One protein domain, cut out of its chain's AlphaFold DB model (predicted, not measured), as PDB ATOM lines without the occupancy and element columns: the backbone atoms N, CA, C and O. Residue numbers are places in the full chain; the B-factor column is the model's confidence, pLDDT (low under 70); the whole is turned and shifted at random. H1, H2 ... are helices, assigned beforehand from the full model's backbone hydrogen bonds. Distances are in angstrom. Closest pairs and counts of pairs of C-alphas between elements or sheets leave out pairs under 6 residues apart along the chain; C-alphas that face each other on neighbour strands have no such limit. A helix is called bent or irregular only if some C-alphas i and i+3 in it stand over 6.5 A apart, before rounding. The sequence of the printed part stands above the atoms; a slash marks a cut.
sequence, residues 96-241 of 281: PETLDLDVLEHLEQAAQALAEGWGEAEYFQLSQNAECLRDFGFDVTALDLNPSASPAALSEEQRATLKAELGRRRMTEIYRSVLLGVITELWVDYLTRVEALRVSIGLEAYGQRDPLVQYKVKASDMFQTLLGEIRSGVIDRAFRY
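This is residues 96 to 241 of the 281 residues of the protein "SecA_SW domain-containing protein" of Anaerolineae bacterium (UniProt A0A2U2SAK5). A long helical hairpin, H3 and H4, makes a rod; H1 crosses H3 nearer its first end, and residues 96 to 106 stick out. Short H2 and the loop of residues 137 to 155 lie at that end. The printed part has 146 residues with four named helices, H1 to H4 in order, and no named strand; it is all helix and extended, radius of gyration of the C-alphas 23.9 A, spans 79 by 38 by 23 A.

H1, residues 96 to 129, begins at C-alpha 96 (134.339, 86.110, 89.032) and spans 49.6 A. H2 is residues 133 to 136, 5.6 A. H3, residues 156 to 207, 74.1 A, has a kink of 34 degrees near residue 201 and is only just irregular: C-alphas 203 and 206 are 7.0 A apart. H4, residues 211 to 240, 42.5 A, ends at C-alpha 240 (112.432, 97.873, 94.389).

H1 touches H3 with residues 114 to 123 alone, opposite ways at a steep tilt of 59 degrees; their closest C-alphas, Gly 119 and Gly 167, are 3.5 A apart. H2 is apart from H3. The hairpin H3 and H4 touch at a shallow tilt of 25 degrees, closest at the C-alphas of Ala 205 and Pro 211, 5.7 A. Every O i to N i+4 pair is within hydrogen-bond range in H4, 27 of 30 in H1 and 46 of 48 in H3; H2 is too short for one.

The C-alphas farthest apart, Ala 153 and Gln 208, are 79.1 A apart. The printed part has no cut; the H2 to H3 link is long, 19 residues. Residues 205 to 206 have pLDDT under 70.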
ATOM      1  N   PRO A  96     134.804  84.850  88.442       83.38
ATOM      2  CA  PRO A  96     134.339  86.110  89.032       83.38
ATOM      3  C   PRO A  96     134.170  87.239  88.006       83.38
ATOM      4  O   PRO A  96     133.123  87.865  87.952       83.38
ATOM      5  N   GLU A  97     135.144  87.411  87.109       85.38
ATOM      6  CA  GLU A  97     135.136  88.472  86.088       85.38
ATOM      7  C   GLU A  97     133.927  88.385  85.142       85.38
ATOM      8  O   GLU A  97     133.358  89.401  84.760       85.38
ATOM      9  N   THR A  98     133.507  87.167  84.779       87.31
ATOM     10  CA  THR A  98     132.321  86.967  83.931       87.31
ATOM     11  C   THR A  98     131.028  87.240  84.688       87.31
ATOM     12  O   THR A  98     130.084  87.757  84.109       87.31
ATOM     13  N   LEU A  99     130.991  86.934  85.989       86.69
ATOM     14  CA  LEU A  99     129.809  87.165  86.816       86.69
ATOM     15  C   LEU A  99     129.545  88.654  87.029       86.69
ATOM     16  O   LEU A  99     128.393  89.069  86.980       86.69
ATOM     17  N   ASP A 100     130.593  89.450  87.247       86.31
ATOM     18  CA  ASP A 100     130.444  90.894  87.439       86.31
ATOM     19  C   ASP A 100     129.857  91.560  86.185       86.31
ATOM     20  O   ASP A 100     128.954  92.388  86.294       86.31
ATOM     21  N   LEU A 101     130.315  91.152  84.996       89.81
ATOM     22  CA  LEU A 101     129.771  91.626  83.722       89.81
ATOM     23  C   LEU A 101     128.316  91.186  83.519       89.81
ATOM     24  O   LEU A 101     127.483  92.035  83.218       89.81
ATOM     25  N   ASP A 102     128.001  89.907  83.754       89.19
ATOM     26  CA  ASP A 102     126.633  89.377  83.642       89.19
ATOM     27  C   ASP A 102     125.663  90.141  84.575       89.19
ATOM     28  O   ASP A 102     124.535  90.468  84.202       89.19
ATOM     29  N   VAL A 103     126.098  90.445  85.805       88.69
ATOM     30  CA  VAL A 103     125.299  91.202  86.781       88.69
ATOM     31  C   VAL A 103     125.109  92.646  86.332       88.69
ATOM     32  O   VAL A 103     123.996  93.161  86.430       88.69
ATOM     33  N   LEU A 104     126.161  93.308  85.849       89.50
ATOM     34  CA  LEU A 104     126.059  94.678  85.349       89.50
ATOM     35  C   LEU A 104     125.112  94.762  84.153       89.50
ATOM     36  O   LEU A 104     124.209  95.596  84.167       89.50
ATOM     37  N   GLU A 105     125.250  93.858  83.185       92.94
ATOM     38  CA  GLU A 105     124.362  93.785  82.026       92.94
ATOM     39  C   GLU A 105     122.903  93.581  82.464       92.94
ATOM     40  O   GLU A 105     122.006  94.294  82.012       92.94
ATOM     41  N   HIS A 106     122.656  92.674  83.413       90.56
ATOM     42  CA  HIS A 106     121.317  92.471  83.960       90.56
ATOM     43  C   HIS A 106     120.750  93.734  84.631       90.56
ATOM     44  O   HIS A 106     119.579  94.066  84.439       90.56
ATOM     45  N   LEU A 107     121.559  94.449  85.421       89.94
ATOM     46  CA  LEU A 107     121.131  95.680  86.090       89.94
ATOM     47  C   LEU A 107     120.868  96.818  85.097       89.94
ATOM     48  O   LEU A 107     119.929  97.588  85.301       89.94
ATOM     49  N   GLU A 108     121.649  96.915  84.022       91.69
ATOM     50  CA  GLU A 108     121.424  97.874  82.938       91.69
ATOM     51  C   GLU A 108     120.118  97.577  82.194       91.69
ATOM     52  O   GLU A 108     119.282  98.471  82.040       91.69
ATOM     53  N   GLN A 109     119.883  96.313  81.832       93.06
ATOM     54  CA  GLN A 109     118.625  95.877  81.220       93.06
ATOM     55  C   GLN A 109     117.427  96.137  82.143       93.06
ATOM     56  O   GLN A 109     116.388  96.632  81.703       93.06
ATOM     57  N   ALA A 110     117.567  95.861  83.443       90.69
ATOM     58  CA  ALA A 110     116.528  96.141  84.425       90.69
ATOM     59  C   ALA A 110     116.256  97.648  84.561       90.69
ATOM     60  O   ALA A 110     115.098  98.061  84.643       90.69
ATOM     61  N   ALA A 111     117.298  98.483  84.561       90.44
ATOM     62  CA  ALA A 111     117.154  99.935  84.605       90.44
ATOM     63  C   ALA A 111     116.448 100.472  83.351       90.44
ATOM     64  O   ALA A 111     115.578 101.336  83.470       90.44
ATOM     65  N   GLN A 112     116.763  99.926  82.174       92.38
ATOM     66  CA  GLN A 112     116.083 100.265  80.927       92.38
ATOM     67  C   GLN A 112     114.602  99.863  80.966       92.38
ATOM     68  O   GLN A 112     113.739 100.706  80.727       92.38
ATOM     69  N   ALA A 113     114.291  98.625  81.358       91.25
ATOM     70  CA  ALA A 113     112.912  98.150  81.469       91.25
ATOM     71  C   ALA A 113     112.089  98.971  82.480       91.25
ATOM     72  O   ALA A 113     110.912  99.261  82.257       91.25
ATOM     73  N   LEU A 114     112.705  99.394  83.591       91.44
ATOM     74  CA  LEU A 114     112.073 100.305  84.547       91.44
ATOM     75  C   LEU A 114     111.826 101.686  83.936       91.44
ATOM     76  O   LEU A 114     110.744 102.235  84.131       91.44
ATOM     77  N   ALA A 115     112.791 102.247  83.205       91.94
ATOM     78  CA  ALA A 115     112.625 103.535  82.535       91.94
ATOM     79  C   ALA A 115     111.487 103.491  81.508       91.94
ATOM     80  O   ALA A 115     110.654 104.394  81.490       91.94
ATOM     81  N   GLU A 116     111.402 102.421  80.719       92.81
ATOM     82  CA  GLU A 116     110.301 102.185  79.785       92.81
ATOM     83  C   GLU A 116     108.962 102.101  80.528       92.81
ATOM     84  O   GLU A 116     108.052 102.879  80.239       92.81
ATOM     85  N   GLY A 117     108.860 101.253  81.558       92.06
ATOM     86  CA  GLY A 117     107.634 101.101  82.347       92.06
ATOM     87  C   GLY A 117     107.177 102.392  83.040       92.06
ATOM     88  O   GLY A 117     105.983 102.699  83.064       92.06
ATOM     89  N   TRP A 118     108.110 103.189  83.570       92.88
ATOM     90  CA  TRP A 118     107.809 104.515  84.117       92.88
ATOM     91  C   TRP A 118     107.381 105.502  83.031       92.88
ATOM     92  O   TRP A 118     106.436 106.256  83.248       92.88
ATOM     93  N   GLY A 119     108.030 105.479  81.866       93.88
ATOM     94  CA  GLY A 119     107.672 106.318  80.726       93.88
ATOM     95  C   GLY A 119     106.258 106.047  80.224       93.88
ATOM     96  O   GLY A 119     105.509 106.980  79.935       93.88
ATOM     97  N   GLU A 120     105.850 104.778  80.193       92.75
ATOM     98  CA  GLU A 120     104.483 104.392  79.850       92.75
ATOM     99  C   GLU A 120     103.459 104.858  80.880       92.75
ATOM    100  O   GLU A 120     102.433 105.431  80.505       92.75
ATOM    101  N   ALA A 121     103.737 104.638  82.167       91.12
ATOM    102  CA  ALA A 121     102.847 105.049  83.245       91.12
ATOM    103  C   ALA A 121     102.663 106.575  83.277       91.12
ATOM    104  O   ALA A 121     101.532 107.058  83.374       91.12
ATOM    105  N   GLU A 122     103.757 107.325  83.139       91.44
ATOM    106  CA  GLU A 122     103.746 108.787  83.152       91.44
ATOM    107  C   GLU A 122     103.030 109.342  81.915       91.44
ATOM    108  O   GLU A 122     102.158 110.203  82.034       91.44
ATOM    109  N   TYR A 123     103.312 108.793  80.727       92.31
ATOM    110  CA  TYR A 123     102.606 109.169  79.503       92.31
ATOM    111  C   TYR A 123     101.102 108.906  79.624       92.31
ATOM    112  O   TYR A 123     100.294 109.764  79.270       92.31
ATOM    113  N   PHE A 124     100.705 107.739  80.140       90.62
ATOM    114  CA  PHE A 124      99.295 107.401  80.342       90.62
ATOM    115  C   PHE A 124      98.612 108.364  81.318       90.62
ATOM    116  O   PHE A 124      97.485 108.794  81.070       90.62
ATOM    117  N   GLN A 125      99.281 108.725  82.416       89.50
ATOM    118  CA  GLN A 125      98.744 109.669  83.393       89.50
ATOM    119  C   GLN A 125      98.606 111.084  82.810       89.50
ATOM    120  O   GLN A 125      97.564 111.717  82.981       89.50
ATOM    121  N   LEU A 126      99.643 111.595  82.141       89.81
ATOM    122  CA  LEU A 126      99.655 112.954  81.597       89.81
ATOM    123  C   LEU A 126      98.699 113.097  80.413       89.81
ATOM    124  O   LEU A 126      97.927 114.047  80.378       89.81
ATOM    125  N   SER A 127      98.670 112.128  79.495       89.88
ATOM    126  CA  SER A 127      97.783 112.166  78.319       89.88
ATOM    127  C   SER A 127      96.290 112.147  78.658       89.88
ATOM    128  O   SER A 127      95.490 112.600  77.847       89.88
ATOM    129  N   GLN A 128      95.900 111.668  79.843       87.38
ATOM    130  CA  GLN A 128      94.513 111.760  80.314       87.38
ATOM    131  C   GLN A 128      94.123 113.156  80.804       87.38
ATOM    132  O   GLN A 128      92.943 113.492  80.778       87.38
ATOM    133  N   ASN A 129      95.090 113.938  81.291       87.38
ATOM    134  CA  ASN A 129      94.829 115.215  81.956       87.38
ATOM    135  C   ASN A 129      95.252 116.432  81.119       87.38
ATOM    136  O   ASN A 129      94.805 117.539  81.401       87.38
ATOM    137  N   ALA A 130      96.132 116.241  80.136       88.69
ATOM    138  CA  ALA A 130      96.716 117.297  79.320       88.69
ATOM    139  C   ALA A 130      95.977 117.466  77.987       88.69
ATOM    140  O   ALA A 130      95.706 116.488  77.289       88.69
ATOM    141  N   GLU A 131      95.729 118.716  77.592       86.25
ATOM    142  CA  GLU A 131      95.159 119.035  76.279       86.25
ATOM    143  C   GLU A 131      96.255 119.093  75.206       86.25
ATOM    144  O   GLU A 131      96.049 118.663  74.065       86.25
ATOM    145  N   CYS A 132      97.445 119.572  75.581       90.12
ATOM    146  CA  CYS A 132      98.590 119.691  74.689       90.12
ATOM    147  C   CYS A 132      99.921 119.348  75.372       90.12
ATOM    148  O   CYS A 132     100.035 119.293  76.596       90.12
ATOM    149  N   LEU A 133     100.958 119.094  74.570       88.38
ATOM    150  CA  LEU A 133     102.257 118.636  75.073       88.38
ATOM    151  C   LEU A 133     102.952 119.614  76.026       88.38
ATOM    152  O   LEU A 133     103.708 119.182  76.892       88.38
ATOM    153  N   ARG A 134     102.686 120.919  75.926       90.50
ATOM    154  CA  ARG A 134     103.238 121.903  76.871       90.50
ATOM    155  C   ARG A 134     102.788 121.669  78.319       90.50
ATOM    156  O   ARG A 134     103.485 122.091  79.240       90.50
ATOM    157  N   ASP A 135     101.643 121.016  78.518       89.31
ATOM    158  CA  ASP A 135     101.059 120.779  79.842       89.31
ATOM    159  C   ASP A 135     101.815 119.681  80.604       89.31
ATOM    160  O   ASP A 135     101.644 119.520  81.811       89.31
ATOM    161  N   PHE A 136     102.713 118.958  79.925       88.25
ATOM    162  CA  PHE A 136     103.542 117.910  80.518       88.25
ATOM    163  C   PHE A 136     104.634 118.492  81.435       88.25
ATOM    164  O   PHE A 136     105.334 117.748  82.119       88.25
ATOM    165  N   GLY A 137     104.797 119.821  81.471       87.12
ATOM    166  CA  GLY A 137     105.689 120.494  82.416       87.12
ATOM    167  C   GLY A 137     107.170 120.402  82.048       87.12
ATOM    168  O   GLY A 137     108.036 120.545  82.915       87.12
ATOM    169  N   PHE A 138     107.487 120.157  80.775       89.94
ATOM    170  CA  PHE A 138     108.854 120.210  80.273       89.94
ATOM    171  C   PHE A 138     108.944 120.664  78.825       89.94
ATOM    172  O   PHE A 138     107.947 120.736  78.110       89.94
ATOM    173  N   ASP A 139     110.163 121.000  78.417       88.44
ATOM    174  CA  ASP A 139     110.433 121.450  77.065       88.44
ATOM    175  C   ASP A 139     110.437 120.271  76.087       88.44
ATOM    176  O   ASP A 139     111.381 119.483  76.033       88.44
ATOM    177  N   VAL A 140     109.353 120.159  75.324       88.50
ATOM    178  CA  VAL A 140     109.186 119.146  74.278       88.50
ATOM    179  C   VAL A 140     109.818 119.559  72.948       88.50
ATOM    180  O   VAL A 140     109.954 118.720  72.061       88.50
ATOM    181  N   THR A 141     110.240 120.822  72.793       89.00
ATOM    182  CA  THR A 141     110.864 121.286  71.541       89.00
ATOM    183  C   THR A 141     112.228 120.644  71.308       89.00
ATOM    184  O   THR A 141     112.594 120.394  70.167       89.00
ATOM    185  N   ALA A 142     112.930 120.272  72.383       87.94
ATOM    186  CA  ALA A 142     114.173 119.506  72.325       87.94
ATOM    187  C   ALA A 142     114.005 118.088  71.736       87.94
ATOM    188  O   ALA A 142     115.000 117.437  71.435       87.94
ATOM    189  N   LEU A 143     112.763 117.608  71.594       87.69
ATOM    190  CA  LEU A 143     112.413 116.328  70.974       87.69
ATOM    191  C   LEU A 143     111.862 116.497  69.546       87.69
ATOM    192  O   LEU A 143     111.238 115.575  69.026       87.69
ATOM    193  N   ASP A 144     112.006 117.686  68.951       89.62
ATOM    194  CA  ASP A 144     111.393 118.060  67.670       89.62
ATOM    195  C   ASP A 144     109.854 117.928  67.664       89.62
ATOM    196  O   ASP A 144     109.219 117.718  66.627       89.62
ATOM    197  N   LEU A 145     109.223 118.067  68.838       89.81
ATOM    198  CA  LEU A 145     107.770 118.013  68.996       89.81
ATOM    199  C   LEU A 145     107.169 119.416  69.086       89.81
ATOM    200  O   LEU A 145     107.715 120.319  69.720       89.81
ATOM    201  N   ASN A 146     105.983 119.586  68.496       89.69
ATOM    202  CA  ASN A 146     105.222 120.824  68.619       89.69
ATOM    203  C   ASN A 146     104.546 120.898  70.008       89.69
ATOM    204  O   ASN A 146     103.680 120.066  70.290       89.69
ATOM    205  N   PRO A 147     104.845 121.905  70.854       89.75
ATOM    206  CA  PRO A 147     104.252 122.037  72.190       89.75
ATOM    207  C   PRO A 147     102.726 122.161  72.208       89.75
ATOM    208  O   PRO A 147     102.092 121.821  73.205       89.75
ATOM    209  N   SER A 148     102.131 122.651  71.121       89.50
ATOM    210  CA  SER A 148     100.679 122.803  70.984       89.50
ATOM    211  C   SER A 148      99.989 121.564  70.406       89.50
ATOM    212  O   SER A 148      98.768 121.564  70.278       89.50
ATOM    213  N   ALA A 149     100.733 120.514  70.043       89.81
ATOM    214  CA  ALA A 149     100.136 119.275  69.558       89.81
ATOM    215  C   ALA A 149      99.387 118.543  70.682       89.81
ATOM    216  O   ALA A 149      99.817 118.538  71.837       89.81
ATOM    217  N   SER A 150      98.279 117.890  70.322       89.50
ATOM    218  CA  SER A 150      97.571 116.980  71.222       89.50
ATOM    219  C   SER A 150      98.329 115.648  71.331       89.50
ATOM    220  O   SER A 150      98.772 115.133  70.300       89.50
ATOM    221  N   PRO A 151      98.428 115.030  72.526       88.25
ATOM    222  CA  PRO A 151      99.074 113.723  72.699       88.25
ATOM    223  C   PRO A 151      98.500 112.618  71.794       88.25
ATOM    224  O   PRO A 151      99.224 111.721  71.361       88.25
ATOM    225  N   ALA A 152      97.206 112.690  71.464       86.75
ATOM    226  CA  ALA A 152      96.539 111.717  70.597       86.75
ATOM    227  C   ALA A 152      96.956 111.824  69.118       86.75
ATOM    228  O   ALA A 152      96.848 110.844  68.386       86.75
ATOM    229  N   ALA A 153      97.441 112.992  68.684       88.81
ATOM    230  CA  ALA A 153      97.810 113.265  67.295       88.81
ATOM    231  C   ALA A 153      99.249 112.838  66.942       88.81
ATOM    232  O   ALA A 153      99.657 112.965  65.789       88.81
ATOM    233  N   LEU A 154     100.022 112.356  67.920       89.50
ATOM    234  CA  LEU A 154     101.412 111.956  67.720       89.50
ATOM    235  C   LEU A 154     101.539 110.652  66.937       89.50
ATOM    236  O   LEU A 154     100.789 109.697  67.178       89.50
ATOM    237  N   SER A 155     102.550 110.597  66.065       92.56
ATOM    238  CA  SER A 155     102.971 109.349  65.428       92.56
ATOM    239  C   SER A 155     103.492 108.351  66.467       92.56
ATOM    240  O   SER A 155     103.829 108.709  67.598       92.56
ATOM    241  N   GLU A 156     103.562 107.077  66.088       90.75
ATOM    242  CA  GLU A 156     104.092 106.031  66.966       90.75
ATOM    243  C   GLU A 156     105.549 106.307  67.372       90.75
ATOM    244  O   GLU A 156     105.888 106.201  68.550       90.75
ATOM    245  N   GLU A 157     106.371 106.780  66.433       91.31
ATOM    246  CA  GLU A 157     107.765 107.167  66.677       91.31
ATOM    247  C   GLU A 157     107.873 108.346  67.655       91.31
ATOM    248  O   GLU A 157     108.614 108.275  68.634       91.31
ATOM    249  N   GLN A 158     107.080 109.405  67.453       92.25
ATOM    250  CA  GLN A 158     107.044 110.571  68.347       92.25
ATOM    251  C   GLN A 158     106.554 110.208  69.751       92.25
ATOM    252  O   GLN A 158     107.009 110.756  70.754       92.25
ATOM    253  N   ARG A 159     105.605 109.272  69.841       92.56
ATOM    254  CA  ARG A 159     105.123 108.765  71.125       92.56
ATOM    255  C   ARG A 159     106.201 107.951  71.832       92.56
ATOM    256  O   ARG A 159     106.327 108.070  73.049       92.56
ATOM    257  N   ALA A 160     106.965 107.142  71.102       92.69
ATOM    258  CA  ALA A 160     108.058 106.356  71.662       92.69
ATOM    259  C   ALA A 160     109.176 107.254  72.216       92.69
ATOM    260  O   ALA A 160     109.588 107.064  73.362       92.69
ATOM    261  N   THR A 161     109.606 108.279  71.469       93.38
ATOM    262  CA  THR A 161     110.620 109.239  71.946       93.38
ATOM    263  C   THR A 161     110.130 110.019  73.165       93.38
ATOM    264  O   THR A 161     110.861 110.160  74.147       93.38
ATOM    265  N   LEU A 162     108.866 110.453  73.156       93.31
ATOM    266  CA  LEU A 162     108.252 111.148  74.283       93.31
ATOM    267  C   LEU A 162     108.171 110.265  75.539       93.31
ATOM    268  O   LEU A 162     108.531 110.713  76.628       93.31
ATOM    269  N   LYS A 163     107.725 109.009  75.400       94.69
ATOM    270  CA  LYS A 163     107.690 108.029  76.497       94.69
ATOM    271  C   LYS A 163     109.085 107.781  77.071       94.69
ATOM    272  O   LYS A 163     109.235 107.771  78.290       94.69
ATOM    273  N   ALA A 164     110.097 107.615  76.218       94.19
ATOM    274  CA  ALA A 164     111.475 107.400  76.654       94.19
ATOM    275  C   ALA A 164     112.006 108.591  77.470       94.19
ATOM    276  O   ALA A 164     112.587 108.403  78.541       94.19
ATOM    277  N   GLU A 165     111.743 109.820  77.018       94.38
ATOM    278  CA  GLU A 165     112.161 111.025  77.738       94.38
ATOM    279  C   GLU A 165     111.419 111.190  79.073       94.38
ATOM    280  O   GLU A 165     112.041 111.489  80.097       94.38
ATOM    281  N   LEU A 166     110.108 110.925  79.106       93.88
ATOM    282  CA  LEU A 166     109.325 110.896  80.345       93.88
ATOM    283  C   LEU A 166     109.878 109.869  81.340       93.88
ATOM    284  O   LEU A 166     110.102 110.197  82.507       93.88
ATOM    285  N   GLY A 167     110.165 108.656  80.867       94.38
ATOM    286  CA  GLY A 167     110.754 107.583  81.662       94.38
ATOM    287  C   GLY A 167     112.104 107.970  82.257       94.38
ATOM    288  O   GLY A 167     112.316 107.844  83.464       94.38
ATOM    289  N   ARG A 168     113.000 108.539  81.440       94.44
ATOM    290  CA  ARG A 168     114.319 109.031  81.869       94.44
ATOM    291  C   ARG A 168     114.214 110.108  82.949       94.44
ATOM    292  O   ARG A 168     114.929 110.060  83.958       94.44
ATOM    293  N   ARG A 169     113.329 111.091  82.756       94.19
ATOM    294  CA  ARG A 169     113.098 112.174  83.726       94.19
ATOM    295  C   ARG A 169     112.548 111.622  85.034       94.19
ATOM    296  O   ARG A 169     113.095 111.924  86.095       94.19
ATOM    297  N   ARG A 170     111.548 110.742  84.956       92.94
ATOM    298  CA  ARG A 170     110.938 110.122  86.130       92.94
ATOM    299  C   ARG A 170     111.936 109.283  86.923       92.94
ATOM    300  O   ARG A 170     112.035 109.429  88.138       92.94
ATOM    301  N   MET A 171     112.741 108.478  86.235       93.50
ATOM    302  CA  MET A 171     113.824 107.706  86.850       93.50
ATOM    303  C   MET A 171     114.850 108.605  87.543       93.50
ATOM    304  O   MET A 171     115.261 108.320  88.665       93.50
ATOM    305  N   THR A 172     115.207 109.740  86.938       94.38
ATOM    306  CA  THR A 172     116.126 110.712  87.553       94.38
ATOM    307  C   THR A 172     115.569 111.274  88.865       94.38
ATOM    308  O   THR A 172     116.301 111.397  89.850       94.38
ATOM    309  N   GLU A 173     114.279 111.610  88.910       93.38
ATOM    310  CA  GLU A 173     113.612 112.067  90.135       93.38
ATOM    311  C   GLU A 173     113.599 110.985  91.215       93.38
ATOM    312  O   GLU A 173     113.935 111.258  92.371       93.38
ATOM    313  N   ILE A 174     113.268 109.749  90.830       92.69
ATOM    314  CA  ILE A 174     113.262 108.589  91.726       92.69
ATOM    315  C   ILE A 174     114.657 108.375  92.312       92.69
ATOM    316  O   ILE A 174     114.799 108.310  93.530       92.69
ATOM    317  N   TYR A 175     115.701 108.345  91.481       93.88
ATOM    318  CA  TYR A 175     117.077 108.165  91.940       93.88
ATOM    319  C   TYR A 175     117.520 109.264  92.901       93.88
ATOM    320  O   TYR A 175     118.108 108.961  93.937       93.88
ATOM    321  N   ARG A 176     117.187 110.530  92.621       95.69
ATOM    322  CA  ARG A 176     117.468 111.643  93.542       95.69
ATOM    323  C   ARG A 176     116.767 111.460  94.885       95.69
ATOM    324  O   ARG A 176     117.394 111.640  95.926       95.69
ATOM    325  N   SER A 177     115.487 111.089  94.864       94.06
ATOM    326  CA  SER A 177     114.703 110.850  96.078       94.06
ATOM    327  C   SER A 177     115.261 109.683  96.896       94.06
ATOM    328  O   SER A 177     115.421 109.806  98.109       94.06
ATOM    329  N   VAL A 178     115.619 108.580  96.234       94.25
ATOM    330  CA  VAL A 178     116.211 107.396  96.867       94.25
ATOM    331  C   VAL A 178     117.573 107.724  97.475       94.25
ATOM    332  O   VAL A 178     117.791 107.417  98.644       94.25
ATOM    333  N   LEU A 179     118.458 108.386  96.722       95.75
ATOM    334  CA  LEU A 179     119.772 108.819  97.204       95.75
ATOM    335  C   LEU A 179     119.642 109.677  98.459       95.75
ATOM    336  O   LEU A 179     120.245 109.368  99.485       95.75
ATOM    337  N   LEU A 180     118.817 110.726  98.400       96.81
ATOM    338  CA  LEU A 180     118.628 111.627  99.530       96.81
ATOM    339  C   LEU A 180     118.014 110.904 100.734       96.81
ATOM    340  O   LEU A 180     118.463 111.116 101.858       96.81
ATOM    341  N   GLY A 181     117.024 110.038 100.506       96.00
ATOM    342  CA  GLY A 181     116.372 109.267 101.561       96.00
ATOM    343  C   GLY A 181     117.343 108.344 102.297       96.00
ATOM    344  O   GLY A 181     117.434 108.412 103.519       96.00
ATOM    345  N   VAL A 182     118.109 107.540 101.552       96.69
ATOM    346  CA  VAL A 182     119.077 106.587 102.122       96.69
ATOM    347  C   VAL A 182     120.214 107.311 102.842       96.69
ATOM    348  O   VAL A 182     120.569 106.932 103.956       96.69
ATOM    349  N   ILE A 183     120.763 108.377 102.247       97.19
ATOM    350  CA  ILE A 183     121.823 109.172 102.886       97.19
ATOM    351  C   ILE A 183     121.312 109.788 104.186       97.19
ATOM    352  O   ILE A 183     122.003 109.718 105.197       97.19
ATOM    353  N   THR A 184     120.115 110.379 104.178       97.75
ATOM    354  CA  THR A 184     119.560 111.045 105.364       97.75
ATOM    355  C   THR A 184     119.355 110.059 106.511       97.75
ATOM    356  O   THR A 184     119.747 110.355 107.637       97.75
ATOM    357  N   GLU A 185     118.782 108.889 106.225       96.25
ATOM    358  CA  GLU A 185     118.551 107.828 107.211       96.25
ATOM    359  C   GLU A 185     119.870 107.349 107.836       96.25
ATOM    360  O   GLU A 185     120.070 107.460 109.046       96.25
ATOM    361  N   LEU A 186     120.824 106.920 107.006       97.56
ATOM    362  CA  LEU A 186     122.078 106.344 107.490       97.56
ATOM    363  C   LEU A 186     123.020 107.379 108.123       97.56
ATOM    364  O   LEU A 186     123.811 107.042 109.006       97.56
ATOM    365  N   TRP A 187     122.948 108.644 107.698       97.75
ATOM    366  CA  TRP A 187     123.734 109.724 108.294       97.75
ATOM    367  C   TRP A 187     123.315 109.999 109.738       97.75
ATOM    368  O   TRP A 187     124.177 110.168 110.599       97.75
ATOM    369  N   VAL A 188     122.008 110.007 110.024       97.38
ATOM    370  CA  VAL A 188     121.500 110.171 111.395       97.38
ATOM    371  C   VAL A 188     122.008 109.035 112.284       97.38
ATOM    372  O   VAL A 188     122.583 109.301 113.340       97.38
ATOM    373  N   ASP A 189     121.903 107.791 111.812       96.38
ATOM    374  CA  ASP A 189     122.407 106.624 112.537       96.38
ATOM    375  C   ASP A 189     123.920 106.699 112.763       96.38
ATOM    376  O   ASP A 189     124.421 106.391 113.846       96.38
ATOM    377  N   TYR A 190     124.681 107.136 111.758       97.31
ATOM    378  CA  TYR A 190     126.119 107.358 111.893       97.31
ATOM    379  C   TYR A 190     126.444 108.397 112.972       97.31
ATOM    380  O   TYR A 190     127.285 108.122 113.828       97.31
ATOM    381  N   LEU A 191     125.759 109.546 112.996       96.88
ATOM    382  CA  LEU A 191     125.964 110.565 114.029       96.88
ATOM    383  C   LEU A 191     125.683 110.016 115.432       96.88
ATOM    384  O   LEU A 191     126.464 110.260 116.354       96.88
ATOM    385  N   THR A 192     124.620 109.222 115.597       96.94
ATOM    386  CA  THR A 192     124.328 108.550 116.872       96.94
ATOM    387  C   THR A 192     125.438 107.576 117.266       96.94
ATOM    388  O   THR A 192     125.886 107.586 118.416       96.94
ATOM    389  N   ARG A 193     125.932 106.761 116.321       96.06
ATOM    390  CA  ARG A 193     127.033 105.821 116.576       96.06
ATOM    391  C   ARG A 193     128.328 106.558 116.959       96.06
ATOM    392  O   ARG A 193     129.034 106.112 117.862       96.06
ATOM    393  N   VAL A 194     128.641 107.682 116.313       96.38
ATOM    394  CA  VAL A 194     129.841 108.492 116.598       96.38
ATOM    395  C   VAL A 194     129.764 109.180 117.963       96.38
ATOM    396  O   VAL A 194     130.764 109.223 118.683       96.38
ATOM    397  N   GLU A 195     128.590 109.666 118.366       95.38
ATOM    398  CA  GLU A 195     128.417 110.240 119.704       95.38
ATOM    399  C   GLU A 195     128.596 109.168 120.792       95.38
ATOM    400  O   GLU A 195     129.322 109.374 121.765       95.38
ATOM    401  N   ALA A 196     128.037 107.969 120.589       94.56
ATOM    402  CA  ALA A 196     128.266 106.833 121.483       94.56
ATOM    403  C   ALA A 196     129.752 106.427 121.543       94.56
ATOM    404  O   ALA A 196     130.286 106.156 122.623       94.56
ATOM    405  N   LEU A 197     130.445 106.442 120.397       94.12
ATOM    406  CA  LEU A 197     131.883 106.183 120.320       94.12
ATOM    407  C   LEU A 197     132.670 107.175 121.184       94.12
ATOM    408  O   LEU A 197     133.534 106.757 121.958       94.12
ATOM    409  N   ARG A 198     132.351 108.470 121.099       90.81
ATOM    410  CA  ARG A 198     133.000 109.523 121.890       90.81
ATOM    411  C   ARG A 198     132.875 109.267 123.394       90.81
ATOM    412  O   ARG A 198     133.869 109.394 124.109       90.81
ATOM    413  N   VAL A 199     131.691 108.865 123.860       89.56
ATOM    414  CA  VAL A 199     131.463 108.509 125.270       89.56
ATOM    415  C   VAL A 199     132.282 107.276 125.665       89.56
ATOM    416  O   VAL A 199     132.965 107.301 126.686       89.56
ATOM    417  N   SER A 200     132.279 106.221 124.842       89.06
ATOM    418  CA  SER A 200     133.000 104.971 125.136       89.06
ATOM    419  C   SER A 200     134.521 105.149 125.226       89.06
ATOM    420  O   SER A 200     135.152 104.643 126.150       89.06
ATOM    421  N   ILE A 201     135.113 105.937 124.323       87.19
ATOM    422  CA  ILE A 201     136.554 106.211 124.314       87.19
ATOM    423  C   ILE A 201     136.957 107.062 125.522       87.19
ATOM    424  O   ILE A 201     138.036 106.864 126.080       87.19
ATOM    425  N   GLY A 202     136.079 107.967 125.967       79.56
ATOM    426  CA  GLY A 202     136.270 108.699 127.218       79.56
ATOM    427  C   GLY A 202     136.411 107.774 128.433       79.56
ATOM    428  O   GLY A 202     137.175 108.082 129.343       79.56
ATOM    429  N   LEU A 203     135.737 106.617 128.423       76.94
ATOM    430  CA  LEU A 203     135.833 105.596 129.473       76.94
ATOM    431  C   LEU A 203     137.080 104.697 129.309       76.94
ATOM    432  O   LEU A 203     137.677 104.299 130.305       76.94
ATOM    433  N   GLU A 204     137.509 104.413 128.071       71.75
ATOM    434  CA  GLU A 204     138.702 103.597 127.752       71.75
ATOM    435  C   GLU A 204     140.044 104.345 127.910       71.75
ATOM    436  O   GLU A 204     141.104 103.712 127.952       71.75
ATOM    437  N   ALA A 205     140.027 105.678 128.038       61.94
ATOM    438  CA  ALA A 205     141.215 106.530 128.174       61.94
ATOM    439  C   ALA A 205     142.135 106.178 129.368       61.94
ATOM    440  O   ALA A 205     143.274 106.636 129.431       61.94
ATOM    441  N   TYR A 206     141.693 105.308 130.282       59.31
ATOM    442  CA  TYR A 206     142.521 104.725 131.343       59.31
ATOM    443  C   TYR A 206     143.643 103.789 130.837       59.31
ATOM    444  O   TYR A 206     144.556 103.467 131.595       59.31
ATOM    445  N   GLY A 207     143.617 103.362 129.566       72.25
ATOM    446  CA  GLY A 207     144.534 102.365 128.991       72.25
ATOM    447  C   GLY A 207     145.833 102.876 128.344       72.25
ATOM    448  O   GLY A 207     146.392 102.162 127.516       72.25
ATOM    449  N   GLN A 208     146.308 104.092 128.654       73.56
ATOM    450  CA  GLN A 208     147.572 104.679 128.137       73.56
ATOM    451  C   GLN A 208     147.678 104.849 126.603       73.56
ATOM    452  O   GLN A 208     148.760 105.096 126.071       73.56
ATOM    453  N   ARG A 209     146.571 104.747 125.866       76.50
ATOM    454  CA  ARG A 209     146.508 105.058 124.429       76.50
ATOM    455  C   ARG A 209     145.829 106.408 124.227       76.50
ATOM    456  O   ARG A 209     144.854 106.688 124.915       76.50
ATOM    457  N   ASP A 210     146.302 107.194 123.259       85.62
ATOM    458  CA  ASP A 210     145.729 108.510 122.951       85.62
ATOM    459  C   ASP A 210     144.251 108.375 122.507       85.62
ATOM    460  O   ASP A 210     143.979 107.810 121.437       85.62
ATOM    461  N   PRO A 211     143.289 108.886 123.303       88.31
ATOM    462  CA  PRO A 211     141.862 108.812 122.997       88.31
ATOM    463  C   PRO A 211     141.507 109.466 121.659       88.31
ATOM    464  O   PRO A 211     140.636 108.982 120.934       88.31
ATOM    465  N   LEU A 212     142.206 110.544 121.290       88.19
ATOM    466  CA  LEU A 212     141.944 111.274 120.053       88.19
ATOM    467  C   LEU A 212     142.314 110.436 118.827       88.19
ATOM    468  O   LEU A 212     141.582 110.428 117.836       88.19
ATOM    469  N   VAL A 213     143.441 109.723 118.892       90.06
ATOM    470  CA  VAL A 213     143.898 108.846 117.806       90.06
ATOM    471  C   VAL A 213     142.921 107.687 117.623       90.06
ATOM    472  O   VAL A 213     142.494 107.425 116.500       90.06
ATOM    473  N   GLN A 214     142.499 107.043 118.714       88.25
ATOM    474  CA  GLN A 214     141.522 105.955 118.635       88.25
ATOM    475  C   GLN A 214     140.181 106.409 118.066       88.25
ATOM    476  O   GLN A 214     139.595 105.703 117.245       88.25
ATOM    477  N   TYR A 215     139.708 107.586 118.485       93.38
ATOM    478  CA  TYR A 215     138.463 108.146 117.977       93.38
ATOM    479  C   TYR A 215     138.542 108.358 116.471       93.38
ATOM    480  O   TYR A 215     137.655 107.913 115.753       93.38
ATOM    481  N   LYS A 216     139.624 108.970 115.976       93.19
ATOM    482  CA  LYS A 216     139.811 109.211 114.538       93.19
ATOM    483  C   LYS A 216     139.821 107.918 113.726       93.19
ATOM    484  O   LYS A 216     139.162 107.866 112.695       93.19
ATOM    485  N   VAL A 217     140.536 106.890 114.191       93.44
ATOM    486  CA  VAL A 217     140.605 105.592 113.499       93.44
ATOM    487  C   VAL A 217     139.225 104.933 113.461       93.44
ATOM    488  O   VAL A 217     138.695 104.699 112.380       93.44
ATOM    489  N   LYS A 218     138.592 104.738 114.626       93.81
ATOM    490  CA  LYS A 218     137.275 104.086 114.715       93.81
ATOM    491  C   LYS A 218     136.194 104.872 113.955       93.81
ATOM    492  O   LYS A 218     135.396 104.273 113.243       93.81
ATOM    493  N   ALA A 219     136.182 106.204 114.046       95.19
ATOM    494  CA  ALA A 219     135.229 107.041 113.314       95.19
ATOM    495  C   ALA A 219     135.441 106.970 111.792       95.19
ATOM    496  O   ALA A 219     134.468 106.923 111.043       95.19
ATOM    497  N   SER A 220     136.696 106.915 111.330       95.88
ATOM    498  CA  SER A 220     137.015 106.724 109.910       95.88
ATOM    499  C   SER A 220     136.515 105.371 109.394       95.88
ATOM    500  O   SER A 220     135.885 105.321 108.339       95.88
ATOM    501  N   ASP A 221     136.721 104.288 110.147       96.50
ATOM    502  CA  ASP A 221     136.230 102.951 109.780       96.50
ATOM    503  C   ASP A 221     134.695 102.903 109.724       96.50
ATOM    504  O   ASP A 221     134.099 102.354 108.790       96.50
ATOM    505  N   MET A 222     134.033 103.551 110.687       96.88
ATOM    506  CA  MET A 222     132.576 103.700 110.699       96.88
ATOM    507  C   MET A 222     132.072 104.509 109.500       96.88
ATOM    508  O   MET A 222     131.039 104.168 108.929       96.88
ATOM    509  N   PHE A 223     132.801 105.545 109.081       97.31
ATOM    510  CA  PHE A 223     132.455 106.326 107.897       97.31
ATOM    511  C   PHE A 223     132.618 105.518 106.599       97.31
ATOM    512  O   PHE A 223     131.755 105.582 105.727       97.31
ATOM    513  N   GLN A 224     133.669 104.703 106.466       97.62
ATOM    514  CA  GLN A 224     133.808 103.801 105.313       97.62
ATOM    515  C   GLN A 224     132.677 102.769 105.260       97.62
ATOM    516  O   GLN A 224     132.119 102.508 104.193       97.62
ATOM    517  N   THR A 225     132.291 102.237 106.422       97.25
ATOM    518  CA  THR A 225     131.140 101.335 106.544       97.25
ATOM    519  C   THR A 225     129.852 102.031 106.107       97.25
ATOM    520  O   THR A 225     129.123 101.486 105.281       97.25
ATOM    521  N   LEU A 226     129.619 103.269 106.558       97.62
ATOM    522  CA  LEU A 226     128.488 104.097 106.134       97.62
ATOM    523  C   LEU A 226     128.439 104.267 104.608       97.62
ATOM    524  O   LEU A 226     127.379 104.117 104.009       97.62
ATOM    525  N   LEU A 227     129.568 104.562 103.955       97.62
ATOM    526  CA  LEU A 227     129.608 104.685 102.493       97.62
ATOM    527  C   LEU A 227     129.216 103.372 101.797       97.62
ATOM    528  O   LEU A 227     128.529 103.406 100.775       97.62
ATOM    529  N   GLY A 228     129.628 102.224 102.343       97.31
ATOM    530  CA  GLY A 228     129.212 100.904 101.865       97.31
ATOM    531  C   GLY A 228     127.715 100.643 102.060       97.31
ATOM    532  O   GLY A 228     127.042 100.203 101.126       97.31
ATOM    533  N   GLU A 229     127.182 100.970 103.241       96.69
ATOM    534  CA  GLU A 229     125.753 100.874 103.569       96.69
ATOM    535  C   GLU A 229     124.908 101.751 102.626       96.69
ATOM    536  O   GLU A 229     123.909 101.279 102.085       96.69
ATOM    537  N   ILE A 230     125.347 102.988 102.348       97.44
ATOM    538  CA  ILE A 230     124.669 103.904 101.420       97.44
ATOM    539  C   ILE A 230     124.614 103.309 100.011       97.44
ATOM    540  O   ILE A 230     123.539 103.269  99.418       97.44
ATOM    541  N   ARG A 231     125.740 102.827  99.464       95.50
ATOM    542  CA  ARG A 231     125.772 102.252  98.104       95.50
ATOM    543  C   ARG A 231     124.796 101.083  97.973       95.50
ATOM    544  O   ARG A 231     123.973 101.077  97.060       95.50
ATOM    545  N   SER A 232     124.851 100.139  98.910       94.38
ATOM    546  CA  SER A 232     123.972  98.966  98.912       94.38
ATOM    547  C   SER A 232     122.502  99.349  99.094       94.38
ATOM    548  O   SER A 232     121.643  98.847  98.371       94.38
ATOM    549  N   GLY A 233     122.204 100.276 100.012       94.69
ATOM    550  CA  GLY A 233     120.840 100.738 100.274       94.69
ATOM    551  C   GLY A 233     120.216 101.481  99.091       94.69
ATOM    552  O   GLY A 233     119.030 101.306  98.808       94.69
ATOM    553  N   VAL A 234     121.010 102.271  98.362       94.56
ATOM    554  CA  VAL A 234     120.557 102.971  97.152       94.56
ATOM    555  C   VAL A 234     120.209 101.978  96.052       94.56
ATOM    556  O   VAL A 234     119.125 102.084  95.487       94.56
ATOM    557  N   ILE A 235     121.088 101.009  95.774       91.50
ATOM    558  CA  ILE A 235     120.848  99.990  94.742       91.50
ATOM    559  C   ILE A 235     119.587  99.189  95.085       91.50
ATOM    560  O   ILE A 235     118.673  99.102  94.267       91.50
ATOM    561  N   ASP A 236     119.480  98.684  96.317       90.19
ATOM    562  CA  ASP A 236     118.325  97.891  96.750       90.19
ATOM    563  C   ASP A 236     117.002  98.656  96.591       90.19
ATOM    564  O   ASP A 236     116.023  98.146  96.040       90.19
ATOM    565  N   ARG A 237     116.969  99.918  97.031       91.56
ATOM    566  CA  ARG A 237     115.751 100.731  96.995       91.56
ATOM    567  C   ARG A 237     115.413 101.228  95.590       91.56
ATOM    568  O   ARG A 237     114.229 101.326  95.275       91.56
ATOM    569  N   ALA A 238     116.413 101.497  94.751       89.88
ATOM    570  CA  ALA A 238     116.215 101.916  93.366       89.88
ATOM    571  C   ALA A 238     115.505 100.832  92.540       89.88
ATOM    572  O   ALA A 238     114.528 101.137  91.860       89.88
ATOM    573  N   PHE A 239     115.924  99.567  92.653       87.19
ATOM    574  CA  PHE A 239     115.326  98.460  91.888       87.19
ATOM    575  C   PHE A 239     114.022  97.913  92.488       87.19
ATOM    576  O   PHE A 239     113.251  97.252  91.797       87.19
ATOM    577  N   ARG A 240     113.722  98.212  93.758       86.12
ATOM    578  CA  ARG A 240     112.432  97.873  94.389       86.12
ATOM    579  C   ARG A 240     111.332  98.906  94.150       86.12
ATOM    580  O   ARG A 240     110.170  98.634  94.458       86.12
ATOM    581  N   TYR A 241     111.664 100.080  93.622       82.94
ATOM    582  CA  TYR A 241     110.690 101.131  93.345       82.94
ATOM    583  C   TYR A 241     110.026 100.913  91.977       82.94
ATOM    584  O   TYR A 241     110.396 101.525  90.975       82.94
TER     585      TYR A 241